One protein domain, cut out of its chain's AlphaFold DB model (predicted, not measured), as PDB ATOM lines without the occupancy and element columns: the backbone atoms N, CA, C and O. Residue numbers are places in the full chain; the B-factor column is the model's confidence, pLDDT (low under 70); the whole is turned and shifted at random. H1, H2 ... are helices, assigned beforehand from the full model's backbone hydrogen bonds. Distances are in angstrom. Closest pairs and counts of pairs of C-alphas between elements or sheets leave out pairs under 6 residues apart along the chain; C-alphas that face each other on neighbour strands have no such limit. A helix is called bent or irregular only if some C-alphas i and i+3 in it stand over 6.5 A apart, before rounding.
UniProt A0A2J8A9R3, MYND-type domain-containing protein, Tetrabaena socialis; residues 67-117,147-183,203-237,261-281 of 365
ATOM      1  N   ALA A  67     141.595 157.727 157.481       38.09
ATOM      2  CA  ALA A  67     140.549 158.688 157.825       38.09
ATOM      3  C   ALA A  67     140.102 158.568 159.287       38.09
ATOM      4  O   ALA A  67     140.130 159.564 159.979       38.09
ATOM      5  N   LEU A  68     139.798 157.374 159.815       39.66
ATOM      6  CA  LEU A  68     139.403 157.229 161.229       39.66
ATOM      7  C   LEU A  68     140.558 157.555 162.196       39.66
ATOM      8  O   LEU A  68     140.344 158.057 163.293       39.66
ATOM      9  N   HIS A  69     141.796 157.243 161.799       41.91
ATOM     10  CA  HIS A  69     142.983 157.608 162.568       41.91
ATOM     11  C   HIS A  69     143.264 159.111 162.482       41.91
ATOM     12  O   HIS A  69     143.611 159.701 163.493       41.91
ATOM     13  N   ALA A  70     143.101 159.730 161.311       42.72
ATOM     14  CA  ALA A  70     143.258 161.167 161.123       42.72
ATOM     15  C   ALA A  70     142.151 161.941 161.835       42.72
ATOM     16  O   ALA A  70     142.471 162.893 162.508       42.72
ATOM     17  N   ASP A  71     140.900 161.485 161.807       43.69
ATOM     18  CA  ASP A  71     139.763 162.161 162.440       43.69
ATOM     19  C   ASP A  71     139.853 162.085 163.973       43.69
ATOM     20  O   ASP A  71     139.678 163.086 164.660       43.69
ATOM     21  N   VAL A  72     140.252 160.930 164.530       47.91
ATOM     22  CA  VAL A  72     140.567 160.803 165.967       47.91
ATOM     23  C   VAL A  72     141.784 161.655 166.336       47.91
ATOM     24  O   VAL A  72     141.760 162.318 167.365       47.91
ATOM     25  N   MET A  73     142.839 161.682 165.518       45.84
ATOM     26  CA  MET A  73     144.049 162.457 165.820       45.84
ATOM     27  C   MET A  73     143.882 163.970 165.595       45.84
ATOM     28  O   MET A  73     144.446 164.732 166.371       45.84
ATOM     29  N   ASP A  74     143.081 164.412 164.625       42.78
ATOM     30  CA  ASP A  74     142.734 165.816 164.354       42.78
ATOM     31  C   ASP A  74     141.774 166.342 165.424       42.78
ATOM     32  O   ASP A  74     141.954 167.448 165.935       42.78
ATOM     33  N   THR A  75     140.824 165.510 165.868       44.38
ATOM     34  CA  THR A  75     139.990 165.806 167.040       44.38
ATOM     35  C   THR A  75     140.859 165.970 168.293       44.38
ATOM     36  O   THR A  75     140.620 166.876 169.086       44.38
ATOM     37  N   LEU A  76     141.917 165.170 168.461       44.66
ATOM     38  CA  LEU A  76     142.858 165.278 169.587       44.66
ATOM     39  C   LEU A  76     143.878 166.421 169.448       44.66
ATOM     40  O   LEU A  76     144.371 166.918 170.459       44.66
ATOM     41  N   ALA A  77     144.212 166.838 168.226       45.72
ATOM     42  CA  ALA A  77     145.149 167.929 167.965       45.72
ATOM     43  C   ALA A  77     144.510 169.315 168.150       45.72
ATOM     44  O   ALA A  77     145.230 170.285 168.385       45.72
ATOM     45  N   GLY A  78     143.177 169.410 168.056       43.16
ATOM     46  CA  GLY A  78     142.457 170.684 168.048       43.16
ATOM     47  C   GLY A  78     141.541 170.989 169.235       43.16
ATOM     48  O   GLY A  78     140.939 172.061 169.222       43.16
ATOM     49  N   SER A  79     141.368 170.115 170.237       44.09
ATOM     50  CA  SER A  79     140.246 170.276 171.181       44.09
ATOM     51  C   SER A  79     140.574 170.182 172.673       44.09
ATOM     52  O   SER A  79     141.541 169.568 173.119       44.09
ATOM     53  N   THR A  80     139.713 170.856 173.437       55.28
ATOM     54  CA  THR A  80     139.657 170.900 174.897       55.28
ATOM     55  C   THR A  80     139.391 169.510 175.490       55.28
ATOM     56  O   THR A  80     138.827 168.629 174.842       55.28
ATOM     57  N   ILE A  81     139.763 169.315 176.759       52.38
ATOM     58  CA  ILE A  81     139.659 168.047 177.510       52.38
ATOM     59  C   ILE A  81     138.254 167.397 177.435       52.38
ATOM     60  O   ILE A  81     138.152 166.172 177.428       52.38
ATOM     61  N   GLN A  82     137.188 168.182 177.231       46.06
ATOM     62  CA  GLN A  82     135.814 167.712 176.975       46.06
ATOM     63  C   GLN A  82     135.706 166.696 175.812       46.06
ATOM     64  O   GLN A  82     134.918 165.750 175.858       46.06
ATOM     65  N   SER A  83     136.501 166.875 174.758       49.12
ATOM     66  CA  SER A  83     136.523 166.002 173.577       49.12
ATOM     67  C   SER A  83     137.256 164.680 173.844       49.12
ATOM     68  O   SER A  83     136.849 163.606 173.378       49.12
ATOM     69  N   CYS A  84     138.287 164.723 174.695       52.66
ATOM     70  CA  CYS A  84     138.940 163.526 175.220       52.66
ATOM     71  C   CYS A  84     137.952 162.683 176.041       52.66
ATOM     72  O   CYS A  84     137.922 161.463 175.875       52.66
ATOM     73  N   CYS A  85     137.087 163.314 176.842       50.66
ATOM     74  CA  CYS A  85     136.063 162.626 177.634       50.66
ATOM     75  C   CYS A  85     135.102 161.802 176.747       50.66
ATOM     76  O   CYS A  85     134.947 160.598 176.940       50.66
ATOM     77  N   VAL A  86     134.523 162.369 175.683       48.78
ATOM     78  CA  VAL A  86     133.625 161.606 174.779       48.78
ATOM     79  C   VAL A  86     134.354 160.428 174.113       48.78
ATOM     80  O   VAL A  86     133.799 159.333 173.965       48.78
ATOM     81  N   THR A  87     135.627 160.630 173.776       57.00
ATOM     82  CA  THR A  87     136.476 159.625 173.133       57.00
ATOM     83  C   THR A  87     136.774 158.451 174.069       57.00
ATOM     84  O   THR A  87     136.683 157.294 173.653       57.00
ATOM     85  N   ILE A  88     137.052 158.702 175.352       54.72
ATOM     86  CA  ILE A  88     137.359 157.639 176.315       54.72
ATOM     87  C   ILE A  88     136.120 156.773 176.609       54.72
ATOM     88  O   ILE A  88     136.246 155.550 176.663       54.72
ATOM     89  N   ALA A  89     134.906 157.337 176.689       54.22
ATOM     90  CA  ALA A  89     133.680 156.536 176.884       54.22
ATOM     91  C   ALA A  89     133.404 155.621 175.684       54.22
ATOM     92  O   ALA A  89     132.978 154.470 175.836       54.22
ATOM     93  N   MET A  90     133.677 156.115 174.476       55.50
ATOM     94  CA  MET A  90     133.653 155.317 173.250       55.50
ATOM     95  C   MET A  90     134.701 154.200 173.288       55.50
ATOM     96  O   MET A  90     134.410 153.064 172.917       55.50
ATOM     97  N   ILE A  91     135.902 154.491 173.781       57.41
ATOM     98  CA  ILE A  91     136.993 153.523 173.894       57.41
ATOM     99  C   ILE A  91     136.660 152.440 174.918       57.41
ATOM    100  O   ILE A  91     136.803 151.269 174.593       57.41
ATOM    101  N   VAL A  92     136.107 152.771 176.087       53.34
ATOM    102  CA  VAL A  92     135.650 151.763 177.060       53.34
ATOM    103  C   VAL A  92     134.597 150.836 176.441       53.34
ATOM    104  O   VAL A  92     134.666 149.617 176.608       53.34
ATOM    105  N   ARG A  93     133.687 151.372 175.616       52.78
ATOM    106  CA  ARG A  93     132.740 150.563 174.829       52.78
ATOM    107  C   ARG A  93     133.433 149.674 173.788       52.78
ATOM    108  O   ARG A  93     132.995 148.550 173.578       52.78
ATOM    109  N   CYS A  94     134.535 150.116 173.189       53.47
ATOM    110  CA  CYS A  94     135.321 149.350 172.216       53.47
ATOM    111  C   CYS A  94     136.248 148.282 172.830       53.47
ATOM    112  O   CYS A  94     136.869 147.516 172.082       53.47
ATOM    113  N   LEU A  95     136.394 148.211 174.162       55.91
ATOM    114  CA  LEU A  95     137.347 147.299 174.816       55.91
ATOM    115  C   LEU A  95     137.002 145.825 174.570       55.91
ATOM    116  O   LEU A  95     137.901 145.003 174.445       55.91
ATOM    117  N   ALA A  96     135.729 145.487 174.384       49.31
ATOM    118  CA  ALA A  96     135.329 144.103 174.129       49.31
ATOM    119  C   ALA A  96     135.622 143.608 172.700       49.31
ATOM    120  O   ALA A  96     135.647 142.404 172.461       49.31
ATOM    121  N   LEU A  97     135.821 144.517 171.738       49.97
ATOM    122  CA  LEU A  97     135.972 144.169 170.317       49.97
ATOM    123  C   LEU A  97     137.410 143.836 169.956       49.97
ATOM    124  O   LEU A  97     137.686 142.940 169.158       49.97
ATOM    125  N   ARG A  98     138.332 144.614 170.524       60.06
ATOM    126  CA  ARG A  98     139.778 144.491 170.350       60.06
ATOM    127  C   ARG A  98     140.462 144.990 171.618       60.06
ATOM    128  O   ARG A  98     141.054 146.070 171.572       60.06
ATOM    129  N   PRO A  99     140.405 144.230 172.727       58.97
ATOM    130  CA  PRO A  99     140.917 144.679 174.023       58.97
ATOM    131  C   PRO A  99     142.340 145.216 173.897       58.97
ATOM    132  O   PRO A  99     142.623 146.325 174.322       58.97
ATOM    133  N   GLN A 100     143.190 144.528 173.143       55.09
ATOM    134  CA  GLN A 100     144.572 144.938 172.897       55.09
ATOM    135  C   GLN A 100     144.699 146.327 172.241       55.09
ATOM    136  O   GLN A 100     145.426 147.190 172.726       55.09
ATOM    137  N   ARG A 101     143.970 146.579 171.144       59.38
ATOM    138  CA  ARG A 101     144.062 147.848 170.400       59.38
ATOM    139  C   ARG A 101     143.441 148.999 171.180       59.38
ATOM    140  O   ARG A 101     143.937 150.121 171.126       59.38
ATOM    141  N   THR A 102     142.353 148.712 171.873       65.56
ATOM    142  CA  THR A 102     141.597 149.700 172.625       65.56
ATOM    143  C   THR A 102     142.335 150.103 173.901       65.56
ATOM    144  O   THR A 102     142.445 151.294 174.166       65.56
ATOM    145  N   VAL A 103     142.938 149.155 174.626       63.31
ATOM    146  CA  VAL A 103     143.793 149.467 175.782       63.31
ATOM    147  C   VAL A 103     145.038 150.251 175.349       63.31
ATOM    148  O   VAL A 103     145.396 151.231 175.997       63.31
ATOM    149  N   ALA A 104     145.650 149.904 174.211       60.06
ATOM    150  CA  ALA A 104     146.776 150.670 173.671       60.06
ATOM    151  C   ALA A 104     146.391 152.116 173.292       60.06
ATOM    152  O   ALA A 104     147.158 153.047 173.529       60.06
ATOM    153  N   LEU A 105     145.203 152.330 172.709       60.53
ATOM    154  CA  LEU A 105     144.688 153.673 172.405       60.53
ATOM    155  C   LEU A 105     144.404 154.474 173.676       60.53
ATOM    156  O   LEU A 105     144.770 155.642 173.762       60.53
ATOM    157  N   LEU A 106     143.796 153.827 174.663       69.44
ATOM    158  CA  LEU A 106     143.464 154.423 175.946       69.44
ATOM    159  C   LEU A 106     144.707 154.882 176.706       69.44
ATOM    160  O   LEU A 106     144.757 156.009 177.186       69.44
ATOM    161  N   GLY A 107     145.746 154.049 176.744       66.88
ATOM    162  CA  GLY A 107     147.012 154.440 177.345       66.88
ATOM    163  C   GLY A 107     147.676 155.618 176.633       66.88
ATOM    164  O   GLY A 107     148.207 156.496 177.303       66.88
ATOM    165  N   ARG A 108     147.606 155.695 175.293       62.94
ATOM    166  CA  ARG A 108     148.136 156.849 174.542       62.94
ATOM    167  C   ARG A 108     147.390 158.140 174.864       62.94
ATOM    168  O   ARG A 108     148.020 159.187 174.971       62.94
ATOM    169  N   LEU A 109     146.072 158.068 175.043       65.62
ATOM    170  CA  LEU A 109     145.270 159.221 175.451       65.62
ATOM    171  C   LEU A 109     145.644 159.705 176.849       65.62
ATOM    172  O   LEU A 109     145.872 160.896 177.034       65.62
ATOM    173  N   LEU A 110     145.772 158.786 177.807       67.25
ATOM    174  CA  LEU A 110     146.184 159.117 179.173       67.25
ATOM    175  C   LEU A 110     147.609 159.686 179.211       67.25
ATOM    176  O   LEU A 110     147.864 160.662 179.912       67.25
ATOM    177  N   GLN A 111     148.520 159.123 178.414       68.50
ATOM    178  CA  GLN A 111     149.884 159.627 178.267       68.50
ATOM    179  C   GLN A 111     149.899 161.048 177.691       68.50
ATOM    180  O   GLN A 111     150.589 161.920 178.213       68.50
ATOM    181  N   ARG A 112     149.105 161.310 176.646       64.69
ATOM    182  CA  ARG A 112     149.020 162.641 176.039       64.69
ATOM    183  C   ARG A 112     148.390 163.662 176.984       64.69
ATOM    184  O   ARG A 112     148.875 164.786 177.060       64.69
ATOM    185  N   ALA A 113     147.358 163.271 177.729       65.19
ATOM    186  CA  ALA A 113     146.771 164.105 178.773       65.19
ATOM    187  C   ALA A 113     147.811 164.468 179.847       65.19
ATOM    188  O   ALA A 113     147.894 165.625 180.251       65.19
ATOM    189  N   HIS A 114     148.661 163.516 180.243       65.88
ATOM    190  CA  HIS A 114     149.753 163.766 181.183       65.88
ATOM    191  C   HIS A 114     150.818 164.728 180.626       65.88
ATOM    192  O   HIS A 114     151.272 165.630 181.329       65.88
ATOM    193  N   GLU A 115     151.208 164.580 179.356       66.19
ATOM    194  CA  GLU A 115     152.146 165.501 178.697       66.19
ATOM    195  C   GLU A 115     151.614 166.936 178.645       66.19
ATOM    196  O   GLU A 115     152.371 167.874 178.882       66.19
ATOM    197  N   LEU A 116     150.318 167.102 178.367       62.97
ATOM    198  CA  LEU A 116     149.655 168.408 178.341       62.97
ATOM    199  C   LEU A 116     149.529 169.025 179.735       62.97
ATOM    200  O   LEU A 116     149.549 170.247 179.867       62.97
ATOM    201  N   GLN A 117     149.426 168.192 180.769       66.81
ATOM    202  CA  GLN A 117     149.366 168.657 182.144       66.81
ATOM    203  C   GLN A 117     150.705 169.101 182.712       66.81
ATOM    204  O   GLN A 117     150.677 169.816 183.705       66.81
ATOM    205  N   ASP A 147     138.469 165.587 189.028       79.88
ATOM    206  CA  ASP A 147     137.510 164.582 189.499       79.88
ATOM    207  C   ASP A 147     136.994 163.705 188.348       79.88
ATOM    208  O   ASP A 147     136.867 162.486 188.499       79.88
ATOM    209  N   GLU A 148     136.771 164.290 187.161       76.56
ATOM    210  CA  GLU A 148     136.441 163.514 185.966       76.56
ATOM    211  C   GLU A 148     137.587 162.565 185.621       76.56
ATOM    212  O   GLU A 148     137.359 161.369 185.460       76.56
ATOM    213  N   LEU A 149     138.827 163.054 185.528       79.19
ATOM    214  CA  LEU A 149     139.988 162.240 185.146       79.19
ATOM    215  C   LEU A 149     140.259 161.110 186.149       79.19
ATOM    216  O   LEU A 149     140.598 159.993 185.742       79.19
ATOM    217  N   HIS A 150     140.026 161.355 187.439       84.19
ATOM    218  CA  HIS A 150     140.065 160.324 188.473       84.19
ATOM    219  C   HIS A 150     138.981 159.252 188.255       84.19
ATOM    220  O   HIS A 150     139.266 158.052 188.366       84.19
ATOM    221  N   ALA A 151     137.753 159.660 187.913       82.50
ATOM    222  CA  ALA A 151     136.657 158.747 187.583       82.50
ATOM    223  C   ALA A 151     136.946 157.946 186.303       82.50
ATOM    224  O   ALA A 151     136.746 156.734 186.274       82.50
ATOM    225  N   TRP A 152     137.505 158.582 185.272       80.44
ATOM    226  CA  TRP A 152     137.936 157.919 184.042       80.44
ATOM    227  C   TRP A 152     138.983 156.849 184.321       80.44
ATOM    228  O   TRP A 152     138.818 155.709 183.895       80.44
ATOM    229  N   ALA A 153     140.045 157.194 185.053       85.62
ATOM    230  CA  ALA A 153     141.086 156.248 185.437       85.62
ATOM    231  C   ALA A 153     140.496 155.037 186.178       85.62
ATOM    232  O   ALA A 153     140.905 153.896 185.932       85.62
ATOM    233  N   ASP A 154     139.497 155.275 187.029       85.94
ATOM    234  CA  ASP A 154     138.791 154.206 187.718       85.94
ATOM    235  C   ASP A 154     137.965 153.320 186.774       85.94
ATOM    236  O   ASP A 154     138.073 152.097 186.845       85.94
ATOM    237  N   GLU A 155     137.218 153.909 185.841       82.56
ATOM    238  CA  GLU A 155     136.422 153.182 184.842       82.56
ATOM    239  C   GLU A 155     137.294 152.342 183.901       82.56
ATOM    240  O   GLU A 155     136.961 151.198 183.583       82.56
ATOM    241  N   VAL A 156     138.455 152.864 183.493       84.12
ATOM    242  CA  VAL A 156     139.442 152.112 182.706       84.12
ATOM    243  C   VAL A 156     139.891 150.860 183.456       84.12
ATOM    244  O   VAL A 156     139.899 149.759 182.894       84.12
ATOM    245  N   ALA A 157     140.255 151.017 184.731       90.12
ATOM    246  CA  ALA A 157     140.679 149.899 185.557       90.12
ATOM    247  C   ALA A 157     139.530 148.915 185.820       90.12
ATOM    248  O   ALA A 157     139.736 147.704 185.721       90.12
ATOM    249  N   GLY A 158     138.318 149.413 186.076       87.88
ATOM    250  CA  GLY A 158     137.109 148.608 186.232       87.88
ATOM    251  C   GLY A 158     136.815 147.756 184.998       87.88
ATOM    252  O   GLY A 158     136.647 146.541 185.112       87.88
ATOM    253  N   ALA A 159     136.845 148.345 183.802       85.06
ATOM    254  CA  ALA A 159     136.625 147.619 182.553       85.06
ATOM    255  C   ALA A 159     137.658 146.497 182.340       85.06
ATOM    256  O   ALA A 159     137.291 145.382 181.963       85.06
ATOM    257  N   LEU A 160     138.941 146.756 182.623       87.88
ATOM    258  CA  LEU A 160     139.995 145.740 182.537       87.88
ATOM    259  C   LEU A 160     139.802 144.606 183.543       87.88
ATOM    260  O   LEU A 160     139.937 143.438 183.178       87.88
ATOM    261  N   VAL A 161     139.436 144.939 184.780       92.19
ATOM    262  CA  VAL A 161     139.089 143.964 185.819       92.19
ATOM    263  C   VAL A 161     137.906 143.095 185.376       92.19
ATOM    264  O   VAL A 161     137.981 141.873 185.476       92.19
ATOM    265  N   HIS A 162     136.844 143.680 184.820       87.06
ATOM    266  CA  HIS A 162     135.687 142.918 184.341       87.06
ATOM    267  C   HIS A 162     136.018 142.007 183.158       87.06
ATOM    268  O   HIS A 162     135.578 140.860 183.134       87.06
ATOM    269  N   MET A 163     136.834 142.466 182.204       85.56
ATOM    270  CA  MET A 163     137.318 141.605 181.120       85.56
ATOM    271  C   MET A 163     138.203 140.467 181.641       85.56
ATOM    272  O   MET A 163     138.089 139.342 181.171       85.56
ATOM    273  N   ALA A 164     139.060 140.729 182.630       91.25
ATOM    274  CA  ALA A 164     139.885 139.699 183.258       91.25
ATOM    275  C   ALA A 164     139.059 138.700 184.094       91.25
ATOM    276  O   ALA A 164     139.479 137.560 184.278       91.25
ATOM    277  N   ALA A 165     137.889 139.109 184.590       90.00
ATOM    278  CA  ALA A 165     136.960 138.246 185.319       90.00
ATOM    279  C   ALA A 165     136.090 137.365 184.400       90.00
ATOM    280  O   ALA A 165     135.431 136.434 184.882       90.00
ATOM    281  N   ASP A 166     136.074 137.651 183.096       84.62
ATOM    282  CA  ASP A 166     135.330 136.905 182.087       84.62
ATOM    283  C   ASP A 166     136.166 135.726 181.564       84.62
ATOM    284  O   ASP A 166     137.271 135.896 181.046       84.62
ATOM    285  N   GLY A 167     135.627 134.508 181.675       83.38
ATOM    286  CA  GLY A 167     136.336 133.284 181.292       83.38
ATOM    287  C   GLY A 167     136.694 133.186 179.803       83.38
ATOM    288  O   GLY A 167     137.581 132.417 179.455       83.38
ATOM    289  N   GLN A 168     136.040 133.947 178.921       79.75
ATOM    290  CA  GLN A 168     136.353 133.985 177.489       79.75
ATOM    291  C   GLN A 168     137.414 135.041 177.150       79.75
ATOM    292  O   GLN A 168     138.150 134.884 176.176       79.75
ATOM    293  N   LEU A 169     137.506 136.117 177.937       81.69
ATOM    294  CA  LEU A 169     138.409 137.244 177.668       81.69
ATOM    295  C   LEU A 169     139.695 137.201 178.500       81.69
ATOM    296  O   LEU A 169     140.693 137.802 178.096       81.69
ATOM    297  N   VAL A 170     139.707 136.463 179.615       88.81
ATOM    298  CA  VAL A 170     140.845 136.390 180.543       88.81
ATOM    299  C   VAL A 170     142.156 136.022 179.845       88.81
ATOM    300  O   VAL A 170     143.182 136.634 180.129       88.81
ATOM    301  N   GLY A 171     142.139 135.105 178.870       86.25
ATOM    302  CA  GLY A 171     143.336 134.735 178.107       86.25
ATOM    303  C   GLY A 171     143.892 135.885 177.260       86.25
ATOM    304  O   GLY A 171     145.102 136.110 177.232       86.25
ATOM    305  N   ALA A 172     143.015 136.666 176.620       83.38
ATOM    306  CA  ALA A 172     143.410 137.821 175.813       83.38
ATOM    307  C   ALA A 172     143.965 138.961 176.679       83.38
ATOM    308  O   ALA A 172     144.954 139.594 176.305       83.38
ATOM    309  N   VAL A 173     143.349 139.200 177.843       87.38
ATOM    310  CA  VAL A 173     143.836 140.184 178.819       87.38
ATOM    311  C   VAL A 173     145.178 139.743 179.398       87.38
ATOM    312  O   VAL A 173     146.091 140.558 179.472       87.38
ATOM    313  N   ALA A 174     145.341 138.460 179.735       90.12
ATOM    314  CA  ALA A 174     146.601 137.918 180.236       90.12
ATOM    315  C   ALA A 174     147.742 138.093 179.224       90.12
ATOM    316  O   ALA A 174     148.801 138.602 179.581       90.12
ATOM    317  N   GLY A 175     147.509 137.738 177.955       87.25
ATOM    318  CA  GLY A 175     148.499 137.922 176.893       87.25
ATOM    319  C   GLY A 175     148.846 139.394 176.654       87.25
ATOM    320  O   GLY A 175     150.008 139.728 176.447       87.25
ATOM    321  N   TRP A 176     147.868 140.305 176.743       87.56
ATOM    322  CA  TRP A 176     148.148 141.743 176.676       87.56
ATOM    323  C   TRP A 176     148.985 142.225 177.865       87.56
ATOM    324  O   TRP A 176     149.994 142.893 177.661       87.56
ATOM    325  N   LEU A 177     148.606 141.843 179.089       89.00
ATOM    326  CA  LEU A 177     149.326 142.219 180.307       89.00
ATOM    327  C   LEU A 177     150.784 141.745 180.268       89.00
ATOM    328  O   LEU A 177     151.663 142.491 180.679       89.00
ATOM    329  N   ARG A 178     151.051 140.553 179.724       89.31
ATOM    330  CA  ARG A 178     152.413 140.020 179.557       89.31
ATOM    331  C   ARG A 178     153.202 140.638 178.394       89.31
ATOM    332  O   ARG A 178     154.372 140.312 178.226       89.31
ATOM    333  N   GLY A 179     152.586 141.492 177.576       85.81
ATOM    334  CA  GLY A 179     153.205 142.031 176.359       85.81
ATOM    335  C   GLY A 179     153.260 141.040 175.184       85.81
ATOM    336  O   GLY A 179     153.863 141.331 174.158       85.81
ATOM    337  N   GLU A 180     152.594 139.886 175.278       78.94
ATOM    338  CA  GLU A 180     152.562 138.852 174.227       78.94
ATOM    339  C   GLU A 180     151.661 139.241 173.042       78.94
ATOM    340  O   GLU A 180     151.775 138.688 171.949       78.94
ATOM    341  N   ALA A 181     150.763 140.212 173.236       59.81
ATOM    342  CA  ALA A 181     149.832 140.679 172.210       59.81
ATOM    343  C   ALA A 181     150.523 141.224 170.944       59.81
ATOM    344  O   ALA A 181     149.953 141.124 169.858       59.81
ATOM    345  N   ALA A 182     151.744 141.754 171.060       52.66
ATOM    346  CA  ALA A 182     152.526 142.228 169.918       52.66
ATOM    347  C   ALA A 182     153.069 141.079 169.041       52.66
ATOM    348  O   ALA A 182     153.380 141.288 167.870       52.66
ATOM    349  N   ALA A 183     153.136 139.852 169.575       46.78
ATOM    350  CA  ALA A 183     153.712 138.691 168.895       46.78
ATOM    351  C   ALA A 183     152.693 137.861 168.092       46.78
ATOM    352  O   ALA A 183     153.099 137.007 167.300       46.78
ATOM    353  N   ASP A 203     154.702 150.136 172.050       62.94
ATOM    354  CA  ASP A 203     153.812 149.190 172.714       62.94
ATOM    355  C   ASP A 203     153.555 149.699 174.127       62.94
ATOM    356  O   ASP A 203     154.445 149.730 174.977       62.94
ATOM    357  N   LEU A 204     152.336 150.173 174.363       68.25
ATOM    358  CA  LEU A 204     151.940 150.601 175.689       68.25
ATOM    359  C   LEU A 204     151.731 149.345 176.531       68.25
ATOM    360  O   LEU A 204     150.681 148.703 176.455       68.25
ATOM    361  N   ASP A 205     152.773 148.971 177.265       82.75
ATOM    362  CA  ASP A 205     152.754 147.821 178.155       82.75
ATOM    363  C   ASP A 205     151.940 148.115 179.431       82.75
ATOM    364  O   ASP A 205     151.547 149.248 179.740       82.75
ATOM    365  N   ALA A 206     151.654 147.064 180.199       87.81
ATOM    366  CA  ALA A 206     150.889 147.184 181.435       87.81
ATOM    367  C   ALA A 206     151.565 148.094 182.479       87.81
ATOM    368  O   ALA A 206     150.878 148.705 183.304       87.81
ATOM    369  N   ARG A 207     152.901 148.211 182.454       88.62
ATOM    370  CA  ARG A 207     153.667 149.055 183.383       88.62
ATOM    371  C   ARG A 207     153.507 150.529 183.034       88.62
ATOM    372  O   ARG A 207     153.264 151.325 183.937       88.62
ATOM    373  N   ALA A 208     153.562 150.876 181.752       86.44
ATOM    374  CA  ALA A 208     153.300 152.214 181.244       86.44
ATOM    375  C   ALA A 208     151.866 152.650 181.564       86.44
ATOM    376  O   ALA A 208     151.668 153.745 182.091       86.44
ATOM    377  N   LEU A 209     150.872 151.772 181.359       85.50
ATOM    378  CA  LEU A 209     149.489 152.058 181.760       85.50
ATOM    379  C   LEU A 209     149.374 152.293 183.274       85.50
ATOM    380  O   LEU A 209     148.720 153.239 183.705       85.50
ATOM    381  N   THR A 210     150.027 151.456 184.083       91.00
ATOM    382  CA  THR A 210     150.033 151.599 185.548       91.00
ATOM    383  C   THR A 210     150.664 152.924 185.981       91.00
ATOM    384  O   THR A 210     150.118 153.609 186.844       91.00
ATOM    385  N   ALA A 211     151.797 153.306 185.383       89.12
ATOM    386  CA  ALA A 211     152.477 154.565 185.673       89.12
ATOM    387  C   ALA A 211     151.610 155.774 185.298       89.12
ATOM    388  O   ALA A 211     151.488 156.700 186.099       89.12
ATOM    389  N   ALA A 212     150.954 155.727 184.134       85.06
ATOM    390  CA  ALA A 212     150.030 156.766 183.698       85.06
ATOM    391  C   ALA A 212     148.841 156.895 184.662       85.06
ATOM    392  O   ALA A 212     148.564 157.988 185.143       85.06
ATOM    393  N   LEU A 213     148.179 155.783 185.009       87.44
ATOM    394  CA  LEU A 213     147.031 155.788 185.925       87.44
ATOM    395  C   LEU A 213     147.400 156.272 187.331       87.44
ATOM    396  O   LEU A 213     146.577 156.926 187.960       87.44
ATOM    397  N   ARG A 214     148.617 156.001 187.824       92.06
ATOM    398  CA  ARG A 214     149.032 156.357 189.194       92.06
ATOM    399  C   ARG A 214     148.982 157.862 189.458       92.06
ATOM    400  O   ARG A 214     148.769 158.252 190.601       92.06
ATOM    401  N   HIS A 215     149.165 158.680 188.426       86.25
ATOM    402  CA  HIS A 215     149.071 160.133 188.546       86.25
ATOM    403  C   HIS A 215     147.639 160.611 188.820       86.25
ATOM    404  O   HIS A 215     147.449 161.593 189.525       86.25
ATOM    405  N   TRP A 216     146.651 159.890 188.289       86.06
ATOM    406  CA  TRP A 216     145.239 160.267 188.333       86.06
ATOM    407  C   TRP A 216     144.473 159.545 189.430       86.06
ATOM    408  O   TRP A 216     143.597 160.124 190.047       86.06
ATOM    409  N   ASN A 217     144.776 158.265 189.646       91.31
ATOM    410  CA  ASN A 217     144.090 157.401 190.592       91.31
ATOM    411  C   ASN A 217     145.014 156.232 190.988       91.31
ATOM    412  O   ASN A 217     145.195 155.255 190.250       91.31
ATOM    413  N   ALA A 218     145.595 156.321 192.186       93.81
ATOM    414  CA  ALA A 218     146.507 155.306 192.709       93.81
ATOM    415  C   ALA A 218     145.833 153.931 192.882       93.81
ATOM    416  O   ALA A 218     146.447 152.910 192.579       93.81
ATOM    417  N   ALA A 219     144.559 153.886 193.285       93.00
ATOM    418  CA  ALA A 219     143.822 152.634 193.473       93.00
ATOM    419  C   ALA A 219     143.532 151.914 192.142       93.00
ATOM    420  O   ALA A 219     143.614 150.680 192.056       93.00
ATOM    421  N   ALA A 220     143.234 152.672 191.083       91.31
ATOM    422  CA  ALA A 220     143.109 152.155 189.724       91.31
ATOM    423  C   ALA A 220     144.442 151.567 189.238       91.31
ATOM    424  O   ALA A 220     144.482 150.427 188.770       91.31
ATOM    425  N   ALA A 221     145.545 152.296 189.435       93.62
ATOM    426  CA  ALA A 221     146.886 151.822 189.104       93.62
ATOM    427  C   ALA A 221     147.257 150.539 189.865       93.62
ATOM    428  O   ALA A 221     147.719 149.575 189.257       93.62
ATOM    429  N   ASP A 222     147.000 150.477 191.172       94.56
ATOM    430  CA  ASP A 222     147.264 149.285 191.984       94.56
ATOM    431  C   ASP A 222     146.415 148.087 191.537       94.56
ATOM    432  O   ASP A 222     146.875 146.944 191.570       94.56
ATOM    433  N   SER A 223     145.187 148.332 191.064       94.56
ATOM    434  CA  SER A 223     144.335 147.288 190.483       94.56
ATOM    435  C   SER A 223     144.963 146.692 189.222       94.56
ATOM    436  O   SER A 223     145.068 145.469 189.121       94.56
ATOM    437  N   ILE A 224     145.446 147.531 188.299       93.94
ATOM    438  CA  ILE A 224     146.158 147.068 187.097       93.94
ATOM    439  C   ILE A 224     147.466 146.361 187.468       93.94
ATOM    440  O   ILE A 224     147.756 145.297 186.921       93.94
ATOM    441  N   GLY A 225     148.213 146.879 188.446       94.94
ATOM    442  CA  GLY A 225     149.434 146.252 188.953       94.94
ATOM    443  C   GLY A 225     149.199 144.838 189.496       94.94
ATOM    444  O   GLY A 225     149.959 143.923 189.171       94.94
ATOM    445  N   ARG A 226     148.113 144.622 190.253       95.38
ATOM    446  CA  ARG A 226     147.715 143.289 190.742       95.38
ATOM    447  C   ARG A 226     147.342 142.338 189.605       95.38
ATOM    448  O   ARG A 226     147.783 141.190 189.622       95.38
ATOM    449  N   LEU A 227     146.574 142.802 188.614       94.94
ATOM    450  CA  LEU A 227     146.249 141.992 187.433       94.94
ATOM    451  C   LEU A 227     147.516 141.603 186.667       94.94
ATOM    452  O   LEU A 227     147.690 140.440 186.314       94.94
ATOM    453  N   HIS A 228     148.427 142.552 186.452       94.94
ATOM    454  CA  HIS A 228     149.699 142.304 185.786       94.94
ATOM    455  C   HIS A 228     150.544 141.260 186.538       94.94
ATOM    456  O   HIS A 228     150.988 140.284 185.939       94.94
ATOM    457  N   ALA A 229     150.711 141.402 187.858       94.75
ATOM    458  CA  ALA A 229     151.435 140.427 188.679       94.75
ATOM    459  C   ALA A 229     150.803 139.023 188.619       94.75
ATOM    460  O   ALA A 229     151.513 138.022 188.484       94.75
ATOM    461  N   ALA A 230     149.470 138.942 188.654       95.38
ATOM    462  CA  ALA A 230     148.744 137.682 188.516       95.38
ATOM    463  C   ALA A 230     148.930 137.053 187.123       95.38
ATOM    464  O   ALA A 230     149.138 135.846 187.017       95.38
ATOM    465  N   ALA A 231     148.923 137.862 186.058       93.44
ATOM    466  CA  ALA A 231     149.163 137.397 184.693       93.44
ATOM    467  C   ALA A 231     150.590 136.856 184.493       93.44
ATOM    468  O   ALA A 231     150.760 135.866 183.779       93.44
ATOM    469  N   MET A 232     151.591 137.471 185.138       92.50
ATOM    470  CA  MET A 232     152.988 137.013 185.124       92.50
ATOM    471  C   MET A 232     153.199 135.732 185.938       92.50
ATOM    472  O   MET A 232     154.002 134.891 185.553       92.50
ATOM    473  N   SER A 233     152.452 135.550 187.031       92.50
ATOM    474  CA  SER A 233     152.544 134.350 187.879       92.50
ATOM    475  C   SER A 233     152.031 133.080 187.187       92.50
ATOM    476  O   SER A 233     152.390 131.977 187.582       92.50
ATOM    477  N   GLY A 234     151.187 133.229 186.161       84.94
ATOM    478  CA  GLY A 234     150.695 132.123 185.335       84.94
ATOM    479  C   GLY A 234     151.567 131.801 184.117       84.94
ATOM    480  O   GLY A 234     151.188 130.936 183.328       84.94
ATOM    481  N   ALA A 235     152.689 132.501 183.915       79.06
ATOM    482  CA  ALA A 235     153.573 132.234 182.786       79.06
ATOM    483  C   ALA A 235     154.236 130.852 182.945       79.06
ATOM    484  O   ALA A 235     154.701 130.526 184.041       79.06
ATOM    485  N   PRO A 236     154.299 130.031 181.880       73.44
ATOM    486  CA  PRO A 236     155.020 128.771 181.938       73.44
ATOM    487  C   PRO A 236     156.481 129.074 182.273       73.44
ATOM    488  O   PRO A 236     157.147 129.813 181.549       73.44
ATOM    489  N   THR A 237     156.975 128.526 183.383       71.81
ATOM    490  CA  THR A 237     158.395 128.576 183.734       71.81
ATOM    491  C   THR A 237     159.157 127.859 182.628       71.81
ATOM    492  O   THR A 237     159.148 126.629 182.561       71.81
ATOM    493  N   ALA A 261     147.072 128.614 183.161       80.19
ATOM    494  CA  ALA A 261     147.816 129.875 183.068       80.19
ATOM    495  C   ALA A 261     146.953 131.126 183.333       80.19
ATOM    496  O   ALA A 261     147.475 132.183 183.688       80.19
ATOM    497  N   ALA A 262     145.630 131.027 183.170       89.19
ATOM    498  CA  ALA A 262     144.702 132.145 183.358       89.19
ATOM    499  C   ALA A 262     144.051 132.178 184.753       89.19
ATOM    500  O   ALA A 262     143.488 133.203 185.144       89.19
ATOM    501  N   ALA A 263     144.134 131.085 185.518       91.69
ATOM    502  CA  ALA A 263     143.457 130.956 186.808       91.69
ATOM    503  C   ALA A 263     143.864 132.028 187.845       91.69
ATOM    504  O   ALA A 263     142.962 132.593 188.474       91.69
ATOM    505  N   PRO A 264     145.157 132.396 188.001       94.19
ATOM    506  CA  PRO A 264     145.550 133.447 188.942       94.19
ATOM    507  C   PRO A 264     144.973 134.816 188.569       94.19
ATOM    508  O   PRO A 264     144.499 135.547 189.438       94.19
ATOM    509  N   LEU A 265     144.965 135.151 187.273       94.44
ATOM    510  CA  LEU A 265     144.406 136.409 186.778       94.44
ATOM    511  C   LEU A 265     142.894 136.473 187.014       94.44
ATOM    512  O   LEU A 265     142.395 137.482 187.509       94.44
ATOM    513  N   LEU A 266     142.182 135.384 186.716       93.19
ATOM    514  CA  LEU A 266     140.743 135.279 186.939       93.19
ATOM    515  C   LEU A 266     140.385 135.469 188.423       93.19
ATOM    516  O   LEU A 266     139.437 136.182 188.753       93.19
ATOM    517  N   ALA A 267     141.154 134.849 189.323       92.94
ATOM    518  CA  ALA A 267     140.971 134.983 190.765       92.94
ATOM    519  C   ALA A 267     141.247 136.417 191.245       92.94
ATOM    520  O   ALA A 267     140.422 136.996 191.955       92.94
ATOM    521  N   ALA A 268     142.357 137.020 190.805       94.69
ATOM    522  CA  ALA A 268     142.709 138.398 191.139       94.69
ATOM    523  C   ALA A 268     141.658 139.401 190.639       94.69
ATOM    524  O   ALA A 268     141.287 140.324 191.363       94.69
ATOM    525  N   ALA A 269     141.129 139.193 189.431       94.12
ATOM    526  CA  ALA A 269     140.075 140.019 188.862       94.12
ATOM    527  C   ALA A 269     138.780 139.936 189.678       94.12
ATOM    528  O   ALA A 269     138.217 140.962 190.048       94.12
ATOM    529  N   ARG A 270     138.335 138.727 190.042       91.81
ATOM    530  CA  ARG A 270     137.142 138.542 190.887       91.81
ATOM    531  C   ARG A 270     137.307 139.159 192.277       91.81
ATOM    532  O   ARG A 270     136.374 139.788 192.766       91.81
ATOM    533  N   ALA A 271     138.490 139.036 192.880       91.75
ATOM    534  CA  ALA A 271     138.797 139.696 194.148       91.75
ATOM    535  C   ALA A 271     138.767 141.230 194.018       91.75
ATOM    536  O   ALA A 271     138.228 141.912 194.883       91.75
ATOM    537  N   ALA A 272     139.284 141.781 192.914       91.12
ATOM    538  CA  ALA A 272     139.234 143.216 192.651       91.12
ATOM    539  C   ALA A 272     137.799 143.732 192.446       91.12
ATOM    540  O   ALA A 272     137.489 144.819 192.923       91.12
ATOM    541  N   ILE A 273     136.915 142.956 191.801       88.88
ATOM    542  CA  ILE A 273     135.483 143.295 191.689       88.88
ATOM    543  C   ILE A 273     134.846 143.400 193.076       88.88
ATOM    544  O   ILE A 273     134.104 144.341 193.325       88.88
ATOM    545  N   ALA A 274     135.157 142.475 193.987       87.50
ATOM    546  CA  ALA A 274     134.598 142.484 195.339       87.50
ATOM    547  C   ALA A 274     135.040 143.695 196.183       87.50
ATOM    548  O   ALA A 274     134.339 144.075 197.115       87.50
ATOM    549  N   LEU A 275     136.196 144.292 195.867       85.19
ATOM    550  CA  LEU A 275     136.754 145.452 196.574       85.19
ATOM    551  C   LEU A 275     136.344 146.798 195.967       85.19
ATOM    552  O   LEU A 275     136.562 147.838 196.588       85.19
ATOM    553  N   ARG A 276     135.806 146.809 194.745       80.81
ATOM    554  CA  ARG A 276     135.387 148.047 194.088       80.81
ATOM    555  C   ARG A 276     134.026 148.466 194.629       80.81
ATOM    556  O   ARG A 276     133.048 147.738 194.492       80.81
ATOM    557  N   HIS A 277     133.975 149.659 195.222       67.88
ATOM    558  CA  HIS A 277     132.711 150.358 195.424       67.88
ATOM    559  C   HIS A 277     132.064 150.562 194.054       67.88
ATOM    560  O   HIS A 277     132.739 150.965 193.108       67.88
ATOM    561  N   GLU A 278     130.781 150.231 193.935       60.66
ATOM    562  CA  GLU A 278     130.032 150.385 192.690       60.66
ATOM    563  C   GLU A 278     130.087 151.853 192.240       60.66
ATOM    564  O   GLU A 278     129.446 152.713 192.843       60.66
ATOM    565  N   THR A 279     130.888 152.172 191.218       57.03
ATOM    566  CA  THR A 279     130.923 153.519 190.634       57.03
ATOM    567  C   THR A 279     129.635 153.794 189.863       57.03
ATOM    568  O   THR A 279     128.977 152.869 189.392       57.03
ATOM    569  N   ALA A 280     129.268 155.069 189.700       47.28
ATOM    570  CA  ALA A 280     127.987 155.515 189.133       47.28
ATOM    571  C   ALA A 280     127.643 154.928 187.745       47.28
ATOM    572  O   ALA A 280     126.469 154.734 187.425       47.28
ATOM    573  N   LEU A 281     128.651 154.589 186.933       50.25
ATOM    574  CA  LEU A 281     128.477 153.928 185.632       50.25
ATOM    575  C   LEU A 281     127.937 152.491 185.786       50.25
ATOM    576  O   LEU A 281     127.238 151.979 184.910       50.25
TER     577      LEU A 281
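What this domain is: This is residues 67 to 117, 147 to 183, 203 to 237 and 261 to 281 of the 365 residues of the protein "MYND-type domain-containing protein" of Tetrabaena socialis (UniProt A0A2J8A9R3). Look for an up-and-down bundle of six helices, H2, H3, H4, H7, H8 and H9, each running against the one before it in the chain, with H4 in its core. The short H5 packs across it near the end where H4 finishes, tiny H6 follows H5, and H1 makes a corner with H2 far from H5. The packing is part aligned, part crossed. The 144 printed residues hold nine named helices, H1 to H9 in chain order, and no named strand: the class is all helix. The whole is compact, with a radius of gyration of the C-alphas of 14.8 A and spans of 46 by 35 by 23 A.

Where its parts are: Find C-alpha 147 at (137.510, 164.582, 189.499); from there H4 runs to C-alpha 165 at (136.960, 138.246, 185.319), 26.7 A. H3, residues 99 to 117, also measures 26.7 A. H8 is residues 218 to 233, 22.3 A, and H2 is residues 81 to 94, 19.9 A. H9, residues 261 to 275, measures 23.4 A, ends at (136.754, 145.452, 196.574) and is irregular: C-alphas 261 and 264 are 7.2 A apart. Shorter are H1, residues 67 to 78, H5, 170 to 177, H6, 180 to 183, and H7, 206 to 216.

How they stand to each other: Begin at the hub, H4, which touches five helices. It touches H8 at a shallow tilt of 22 degrees, the same way; the closest C-alphas, of Asp 154 and Ala 220, are 5.2 A apart. With residues 158 to 165 alone it touches H9 at a steep tilt of 43 degrees, closest at Ala 165 and Ala 269, C-alphas 5.0 A apart. H7 and H8 form a helical hairpin at 14 degrees, with the C-alphas of Thr 210 and Ala 221 closest at 4.8 A. H2 and H3 form another at 15 degrees, with those of Ile 91 and Thr 102 closest at 6.1 A. H5 touches H8 about perpendicular, at 75 degrees, closest at Ala 174 and Ala 231, C-alphas 5.2 A apart. H6 is close to H5 but not clearly touching, with C-alphas 175 and 181 closest at 5.6 A. H1 and H2 only just touch, only at the corner, with 3 pairs of C-alphas within 8 A; those of Leu 76 and Cys 84 are closest at 7.1 A. Every O i to N i+4 pair is within hydrogen-bond range in H1, H2, H3, H4, H5 and H8, against 5 of 7 in H7 and 10 of 11 in H9; H6 is too short for such a pair.

The domain as a whole: The C-alphas farthest apart, of Gly 78 and Thr 237, are 47.7 A apart. Residues 118 to 146, 184 to 202 and 238 to 260 are not printed; the C-alpha gaps are 14.5, 11.2 and 10.7 A. The links printed whole are tight. Mean pLDDT of the printed part is 74.0; residues 67 to 117, 181 to 183, 203 to 204 and 277 to 281 are under 70.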